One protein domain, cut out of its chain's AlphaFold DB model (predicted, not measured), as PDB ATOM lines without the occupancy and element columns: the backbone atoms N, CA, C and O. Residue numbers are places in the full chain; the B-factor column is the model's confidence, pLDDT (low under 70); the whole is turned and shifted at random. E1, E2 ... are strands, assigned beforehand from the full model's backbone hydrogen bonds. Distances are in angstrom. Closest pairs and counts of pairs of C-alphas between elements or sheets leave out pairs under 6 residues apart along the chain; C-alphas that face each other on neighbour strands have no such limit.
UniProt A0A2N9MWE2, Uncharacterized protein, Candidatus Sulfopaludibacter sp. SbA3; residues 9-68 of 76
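Overview. This is residues 9 to 68 of the 76 residues of an uncharacterized protein of Candidatus Sulfopaludibacter sp. SbA3 (UniProt A0A2N9MWE2). A long, slender hairpin of two strands, E1 and E2, is widened along the first part of E2 by a short hairpin, E3 and E4, making a single four-stranded sheet with no named helix. At the other end of the long hairpin, residues 9 to 21 make a loop that leads in to E1, and residues 44 to 58, of which 49 to 50 pair antiparallel with residues 42 to 43 of E2, fold back from E2 to E3. The printed part has 60 residues with four named strands, E1, E2, E3 and E4 along the chain and in the same order across the antiparallel sheet. The class is all strand, though named strands hold 25 of the 60 residues. The whole is loose, with a radius of gyration of the C-alphas of 13.8 A, and elongated, spanning 40 by 21 by 16 A.

Arrangement. E1, residues 22 to 29, and E2, residues 35 to 43, form an antiparallel hairpin at 159 degrees, with N 24 and O 41 within hydrogen-bond range at 2.8 A. E3, residues 59 to 62, is E2's antiparallel neighbour at 163 degrees; the facing C-alphas 37 and 60 are 4.3 A apart, and N 38 and O 59 2.8 A. E2 and E3 are also a hairpin, with a long link. E4, residues 65 to 68, forms an antiparallel hairpin with E3 at 151 degrees, with N 67 and O 60 at 2.8 A. The edge strands E1 and E4 are apart.

Along the chain. E1 begins at C-alpha 22 (155.849, 155.867, 242.379) and is 21.5 A long; E2 is 21.3 A long. E3 measures 9.9 A and E4 10.1 A, ending at C-alpha 68 (144.070, 173.971, 249.125).

Size, cuts and confidence. The C-alphas farthest apart, Pro 19 and Glu 63, are 40.8 A apart. The printed part has no cut. Residues 9 to 15 have pLDDT under 70.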
ATOM      1  N   THR A   9     155.424 160.518 238.115       53.88
ATOM      2  CA  THR A   9     156.570 161.391 237.816       53.88
ATOM      3  C   THR A   9     157.757 160.942 238.670       53.88
ATOM      4  O   THR A   9     157.613 160.820 239.887       53.88
ATOM      5  N   GLN A  10     158.923 160.688 238.067       50.00
ATOM      6  CA  GLN A  10     160.158 160.411 238.815       50.00
ATOM      7  C   GLN A  10     160.652 161.699 239.489       50.00
ATOM      8  O   GLN A  10     160.768 162.729 238.830       50.00
ATOM      9  N   MET A  11     160.944 161.657 240.793       54.03
ATOM     10  CA  MET A  11     161.513 162.795 241.528       54.03
ATOM     11  C   MET A  11     162.664 162.341 242.428       54.03
ATOM     12  O   MET A  11     162.549 161.352 243.145       54.03
ATOM     13  N   THR A  12     163.767 163.089 242.406       51.31
ATOM     14  CA  THR A  12     165.038 162.791 243.098       51.31
ATOM     15  C   THR A  12     165.133 163.341 244.526       51.31
ATOM     16  O   THR A  12     166.129 163.106 245.202       51.31
ATOM     17  N   TYR A  13     164.108 164.041 245.022       60.72
ATOM     18  CA  TYR A  13     164.138 164.730 246.326       60.72
ATOM     19  C   TYR A  13     163.577 163.909 247.497       60.72
ATOM     20  O   TYR A  13     163.398 164.431 248.592       60.72
ATOM     21  N   ILE A  14     163.265 162.627 247.296       65.88
ATOM     22  CA  ILE A  14     162.737 161.786 248.374       65.88
ATOM     23  C   ILE A  14     163.879 161.302 249.254       65.88
ATOM     24  O   ILE A  14     164.791 160.611 248.794       65.88
ATOM     25  N   LYS A  15     163.800 161.618 250.547       65.75
ATOM     26  CA  LYS A  15     164.738 161.101 251.543       65.75
ATOM     27  C   LYS A  15     164.715 159.570 251.516       65.75
ATOM     28  O   LYS A  15     163.657 158.965 251.671       65.75
ATOM     29  N   ASN A  16     165.886 158.953 251.356       72.81
ATOM     30  CA  ASN A  16     166.043 157.499 251.218       72.81
ATOM     31  C   ASN A  16     165.238 156.918 250.041       72.81
ATOM     32  O   ASN A  16     164.542 155.912 250.202       72.81
ATOM     33  N   TRP A  17     165.303 157.574 248.876       79.94
ATOM     34  CA  TRP A  17     164.653 157.108 247.653       79.94
ATOM     35  C   TRP A  17     164.939 155.628 247.386       79.94
ATOM     36  O   TRP A  17     166.091 155.198 247.312       79.94
ATOM     37  N   VAL A  18     163.866 154.861 247.207       86.81
ATOM     38  CA  VAL A  18     163.930 153.458 246.804       86.81
ATOM     39  C   VAL A  18     163.562 153.383 245.323       86.81
ATOM     40  O   VAL A  18     162.465 153.827 244.968       86.81
ATOM     41  N   PRO A  19     164.432 152.837 244.450       88.38
ATOM     42  CA  PRO A  19     164.107 152.637 243.042       88.38
ATOM     43  C   PRO A  19     162.762 151.924 242.861       88.38
ATOM     44  O   PRO A  19     162.467 150.959 243.562       88.38
ATOM     45  N   GLY A  20     161.940 152.428 241.941       85.94
ATOM     46  CA  GLY A  20     160.573 151.942 241.722       85.94
ATOM     47  C   GLY A  20     159.515 152.579 242.626       85.94
ATOM     48  O   GLY A  20     158.352 152.206 242.537       85.94
ATOM     49  N   THR A  21     159.875 153.540 243.483       88.25
ATOM     50  CA  THR A  21     158.872 154.353 244.184       88.25
ATOM     51  C   THR A  21     158.078 155.184 243.173       88.25
ATOM     52  O   THR A  21     158.648 155.869 242.327       88.25
ATOM     53  N   GLU A  22     156.754 155.144 243.264       88.44
ATOM     54  CA  GLU A  22     155.849 155.867 242.379       88.44
ATOM     55  C   GLU A  22     155.292 157.115 243.056       88.44
ATOM     56  O   GLU A  22     154.803 157.066 244.183       88.44
ATOM     57  N   SER A  23     155.309 158.233 242.335       86.19
ATOM     58  CA  SER A  23     154.539 159.429 242.674       86.19
ATOM     59  C   SER A  23     153.089 159.221 242.239       86.19
ATOM     60  O   SER A  23     152.851 158.865 241.087       86.19
ATOM     61  N   GLN A  24     152.126 159.400 243.144       87.62
ATOM     62  CA  GLN A  24     150.716 159.130 242.873       87.62
ATOM     63  C   GLN A  24     149.830 160.284 243.350       87.62
ATOM     64  O   GLN A  24     149.858 160.663 244.519       87.62
ATOM     65  N   GLU A  25     148.993 160.811 242.456       88.94
ATOM     66  CA  GLU A  25     147.853 161.647 242.838       88.94
ATOM     67  C   GLU A  25     146.664 160.738 243.177       88.94
ATOM     68  O   GLU A  25     146.365 159.795 242.449       88.94
ATOM     69  N   LEU A  26     145.999 161.002 244.297       89.56
ATOM     70  CA  LEU A  26     144.830 160.268 244.766       89.56
ATOM     71  C   LEU A  26     143.598 161.141 244.567       89.56
ATOM     72  O   LEU A  26     143.561 162.265 245.065       89.56
ATOM     73  N   HIS A  27     142.592 160.631 243.859       93.00
ATOM     74  CA  HIS A  27     141.298 161.300 243.697       93.00
ATOM     75  C   HIS A  27     140.264 160.599 244.567       93.00
ATOM     76  O   HIS A  27     140.098 159.382 244.479       93.00
ATOM     77  N   PHE A  28     139.578 161.373 245.398       91.31
ATOM     78  CA  PHE A  28     138.477 160.913 246.230       91.31
ATOM     79  C   PHE A  28     137.186 161.357 245.563       91.31
ATOM     80  O   PHE A  28     137.048 162.531 245.221       91.31
ATOM     81  N   LEU A  29     136.281 160.407 245.358       93.25
ATOM     82  CA  LEU A  29     135.038 160.593 244.621       93.25
ATOM     83  C   LEU A  29     133.848 160.450 245.578       93.25
ATOM     84  O   LEU A  29     133.928 159.643 246.511       93.25
ATOM     85  N   ASP A  30     132.783 161.217 245.355       91.31
ATOM     86  CA  ASP A  30     131.485 161.008 246.008       91.31
ATOM     87  C   ASP A  30     130.688 159.860 245.349       91.31
ATOM     88  O   ASP A  30     131.225 159.098 244.539       91.31
ATOM     89  N   SER A  31     129.421 159.684 245.738       93.38
ATOM     90  CA  SER A  31     128.542 158.638 245.193       93.38
ATOM     91  C   SER A  31     128.233 158.801 243.705       93.38
ATOM     92  O   SER A  31     127.870 157.818 243.063       93.38
ATOM     93  N   ASP A  32     128.410 160.007 243.171       94.50
ATOM     94  CA  ASP A  32     128.068 160.378 241.799       94.50
ATOM     95  C   ASP A  32     129.326 160.468 240.916       94.50
ATOM     96  O   ASP A  32     129.292 161.014 239.815       94.50
ATOM     97  N   ASP A  33     130.452 159.921 241.394       92.81
ATOM     98  CA  ASP A  33     131.759 159.954 240.734       92.81
ATOM     99  C   ASP A  33     132.330 161.378 240.524       92.81
ATOM    100  O   ASP A  33     133.225 161.585 239.696       92.81
ATOM    101  N   ASN A  34     131.905 162.367 241.318       92.19
ATOM    102  CA  ASN A  34     132.526 163.693 241.318       92.19
ATOM    103  C   ASN A  34     133.745 163.726 242.240       92.19
ATOM    104  O   ASN A  34     133.724 163.201 243.350       92.19
ATOM    105  N   VAL A  35     134.824 164.390 241.812       92.88
ATOM    106  CA  VAL A  35     136.041 164.519 242.631       92.88
ATOM    107  C   VAL A  35     135.804 165.529 243.754       92.88
ATOM    108  O   VAL A  35     135.664 166.718 243.489       92.88
ATOM    109  N   VAL A  36     135.840 165.066 245.003       94.69
ATOM    110  CA  VAL A  36     135.612 165.884 246.211       94.69
ATOM    111  C   VAL A  36     136.882 166.167 247.007       94.69
ATOM    112  O   VAL A  36     136.933 167.108 247.796       94.69
ATOM    113  N   ALA A  37     137.947 165.396 246.791       94.19
ATOM    114  CA  ALA A  37     139.260 165.707 247.339       94.19
ATOM    115  C   ALA A  37     140.382 165.161 246.455       94.19
ATOM    116  O   ALA A  37     140.204 164.205 245.692       94.19
ATOM    117  N   LYS A  38     141.558 165.770 246.583       92.38
ATOM    118  CA  LYS A  38     142.805 165.311 245.977       92.38
ATOM    119  C   LYS A  38     143.915 165.301 247.014       92.38
ATOM    120  O   LYS A  38     144.057 166.250 247.785       92.38
ATOM    121  N   ALA A  39     144.715 164.247 246.999       90.25
ATOM    122  CA  ALA A  39     145.929 164.143 247.796       90.25
ATOM    123  C   ALA A  39     147.074 163.604 246.941       90.25
ATOM    124  O   ALA A  39     146.872 163.156 245.813       90.25
ATOM    125  N   HIS A  40     148.276 163.619 247.498       88.06
ATOM    126  CA  HIS A  40     149.467 163.064 246.878       88.06
ATOM    127  C   HIS A  40     150.099 162.031 247.814       88.06
ATOM    128  O   HIS A  40     149.967 162.142 249.034       88.06
ATOM    129  N   ARG A  41     150.730 160.997 247.254       88.94
ATOM    130  CA  ARG A  41     151.569 160.060 248.007       88.94
ATOM    131  C   ARG A  41     152.733 159.564 247.162       88.94
ATOM    132  O   ARG A  41     152.647 159.521 245.935       88.94
ATOM    133  N   PHE A  42     153.755 159.056 247.840       88.88
ATOM    134  CA  PHE A  42     154.780 158.220 247.227       88.88
ATOM    135  C   PHE A  42     154.623 156.773 247.693       88.88
ATOM    136  O   PHE A  42     154.655 156.510 248.896       88.88
ATOM    137  N   LEU A  43     154.438 155.840 246.757       90.31
ATOM    138  CA  LEU A  43     154.250 154.415 247.035       90.31
ATOM    139  C   LEU A  43     155.494 153.631 246.616       90.31
ATOM    140  O   LEU A  43     155.874 153.650 245.451       90.31
ATOM    141  N   ARG A  44     156.133 152.944 247.557       91.69
ATOM    142  CA  ARG A  44     157.302 152.097 247.296       91.69
ATOM    143  C   ARG A  44     156.885 150.741 246.700       91.69
ATOM    144  O   ARG A  44     155.764 150.300 246.957       91.69
ATOM    145  N   PRO A  45     157.797 150.017 246.020       91.12
ATOM    146  CA  PRO A  45     157.520 148.668 245.511       91.12
ATOM    147  C   PRO A  45     157.131 147.653 246.593       91.12
ATOM    148  O   PRO A  45     156.412 146.701 246.318       91.12
ATOM    149  N   ASP A  46     157.584 147.861 247.834       94.19
ATOM    150  CA  ASP A  46     157.226 147.032 248.993       94.19
ATOM    151  C   ASP A  46     155.858 147.396 249.608       94.19
ATOM    152  O   ASP A  46     155.503 146.897 250.675       94.19
ATOM    153  N   GLY A  47     155.097 148.290 248.967       90.94
ATOM    154  CA  GLY A  47     153.786 148.757 249.413       90.94
ATOM    155  C   GLY A  47     153.825 149.800 250.533       90.94
ATOM    156  O   GLY A  47     152.774 150.315 250.919       90.94
ATOM    157  N   LYS A  48     155.006 150.151 251.060       92.56
ATOM    158  CA  LYS A  48     155.141 151.190 252.091       92.56
ATOM    159  C   LYS A  48     155.073 152.586 251.479       92.56
ATOM    160  O   LYS A  48     155.401 152.799 250.314       92.56
ATOM    161  N   LEU A  49     154.689 153.567 252.291       89.88
ATOM    162  CA  LEU A  49     154.718 154.968 251.883       89.88
ATOM    163  C   LEU A  49     156.120 155.561 252.056       89.88
ATOM    164  O   LEU A  49     156.843 155.221 252.994       89.88
ATOM    165  N   ALA A  50     156.483 156.465 251.152       88.00
ATOM    166  CA  ALA A  50     157.632 157.351 251.284       88.00
ATOM    167  C   ALA A  50     157.164 158.809 251.410       88.00
ATOM    168  O   ALA A  50     156.005 159.128 251.152       88.00
ATOM    169  N   ALA A  51     158.077 159.695 251.803       83.69
ATOM    170  CA  ALA A  51     157.812 161.122 251.930       83.69
ATOM    171  C   ALA A  51     158.973 161.922 251.337       83.69
ATOM    172  O   ALA A  51     160.140 161.607 251.579       83.69
ATOM    173  N   SER A  52     158.656 162.981 250.593       79.31
ATOM    174  CA  SER A  52     159.658 163.937 250.106       79.31
ATOM    175  C   SER A  52     160.203 164.834 251.220       79.31
ATOM    176  O   SER A  52     161.260 165.431 251.063       79.31
ATOM    177  N   GLY A  53     159.485 164.938 252.344       77.62
ATOM    178  CA  GLY A  53     159.742 165.942 253.379       77.62
ATOM    179  C   GLY A  53     159.152 167.319 253.051       77.62
ATOM    180  O   GLY A  53     159.234 168.215 253.883       77.62
ATOM    181  N   MET A  54     158.530 167.479 251.880       78.75
ATOM    182  CA  MET A  54     157.788 168.679 251.497       78.75
ATOM    183  C   MET A  54     156.325 168.560 251.932       78.75
ATOM    184  O   MET A  54     155.805 167.458 252.109       78.75
ATOM    185  N   VAL A  55     155.644 169.697 252.079       79.31
ATOM    186  CA  VAL A  55     154.194 169.712 252.310       79.31
ATOM    187  C   VAL A  55     153.490 169.170 251.066       79.31
ATOM    188  O   VAL A  55     153.632 169.725 249.978       79.31
ATOM    189  N   ASP A  56     152.723 168.091 251.225       78.69
ATOM    190  CA  ASP A  56     151.969 167.513 250.112       78.69
ATOM    191  C   ASP A  56     150.882 168.477 249.613       78.69
ATOM    192  O   ASP A  56     150.108 169.003 250.429       78.69
ATOM    193  N   PRO A  57     150.725 168.641 248.287       78.25
ATOM    194  CA  PRO A  57     149.597 169.370 247.735       78.25
ATOM    195  C   PRO A  57     148.305 168.594 248.019       78.25
ATOM    196  O   PRO A  57     148.090 167.486 247.524       78.25
ATOM    197  N   LYS A  58     147.427 169.186 248.832       89.25
ATOM    198  CA  LYS A  58     146.115 168.634 249.196       89.25
ATOM    199  C   LYS A  58     145.029 169.630 248.826       89.25
ATOM    200  O   LYS A  58     145.205 170.833 249.022       89.25
ATOM    201  N   ARG A  59     143.916 169.130 248.283       92.25
ATOM    202  CA  ARG A  59     142.752 169.950 247.930       92.25
ATOM    203  C   ARG A  59     141.449 169.283 248.346       92.25
ATOM    204  O   ARG A  59     141.323 168.068 248.219       92.25
ATOM    205  N   VAL A  60     140.477 170.078 248.778       93.94
ATOM    206  CA  VAL A  60     139.116 169.636 249.120       93.94
ATOM    207  C   VAL A  60     138.090 170.519 248.417       93.94
ATOM    208  O   VAL A  60     138.311 171.720 248.261       93.94
ATOM    209  N   PHE A  61     136.997 169.919 247.962       93.19
ATOM    210  CA  PHE A  61     135.851 170.615 247.399       93.19
ATOM    211  C   PHE A  61     134.773 170.753 248.472       93.19
ATOM    212  O   PHE A  61     134.354 169.762 249.064       93.19
ATOM    213  N   SER A  62     134.345 171.983 248.732       90.94
ATOM    214  CA  SER A  62     133.277 172.292 249.680       90.94
ATOM    215  C   SER A  62     132.526 173.521 249.185       90.94
ATOM    216  O   SER A  62     133.146 174.438 248.654       90.94
ATOM    217  N   GLU A  63     131.201 173.542 249.329       91.25
ATOM    218  CA  GLU A  63     130.364 174.715 249.004       91.25
ATOM    219  C   GLU A  63     130.590 175.279 247.582       91.25
ATOM    220  O   GLU A  63     130.608 176.487 247.360       91.25
ATOM    221  N   GLY A  64     130.804 174.405 246.591       91.44
ATOM    222  CA  GLY A  64     131.029 174.829 245.205       91.44
ATOM    223  C   GLY A  64     132.443 175.353 244.909       91.44
ATOM    224  O   GLY A  64     132.702 175.796 243.789       91.44
ATOM    225  N   LYS A  65     133.371 175.299 245.874       94.94
ATOM    226  CA  LYS A  65     134.727 175.851 245.758       94.94
ATOM    227  C   LYS A  65     135.808 174.832 246.125       94.94
ATOM    228  O   LYS A  65     135.642 173.990 247.003       94.94
ATOM    229  N   TRP A  66     136.957 174.940 245.456       93.81
ATOM    230  CA  TRP A  66     138.174 174.210 245.813       93.81
ATOM    231  C   TRP A  66     139.011 174.988 246.830       93.81
ATOM    232  O   TRP A  66     139.342 176.152 246.606       93.81
ATOM    233  N   TYR A  67     139.414 174.307 247.898       92.56
ATOM    234  CA  TYR A  67     140.344 174.795 248.912       92.56
ATOM    235  C   TYR A  67     141.625 173.972 248.861       92.56
ATOM    236  O   TYR A  67     141.580 172.758 248.669       92.56
ATOM    237  N   GLY A  68     142.767 174.619 249.047       89.75
ATOM    238  CA  GLY A  68     144.070 173.971 249.125       89.75
ATOM    239  C   GLY A  68     145.097 174.930 249.704       89.75
ATOM    240  O   GLY A  68     144.863 176.136 249.743       89.75
TER     241      GLY A  68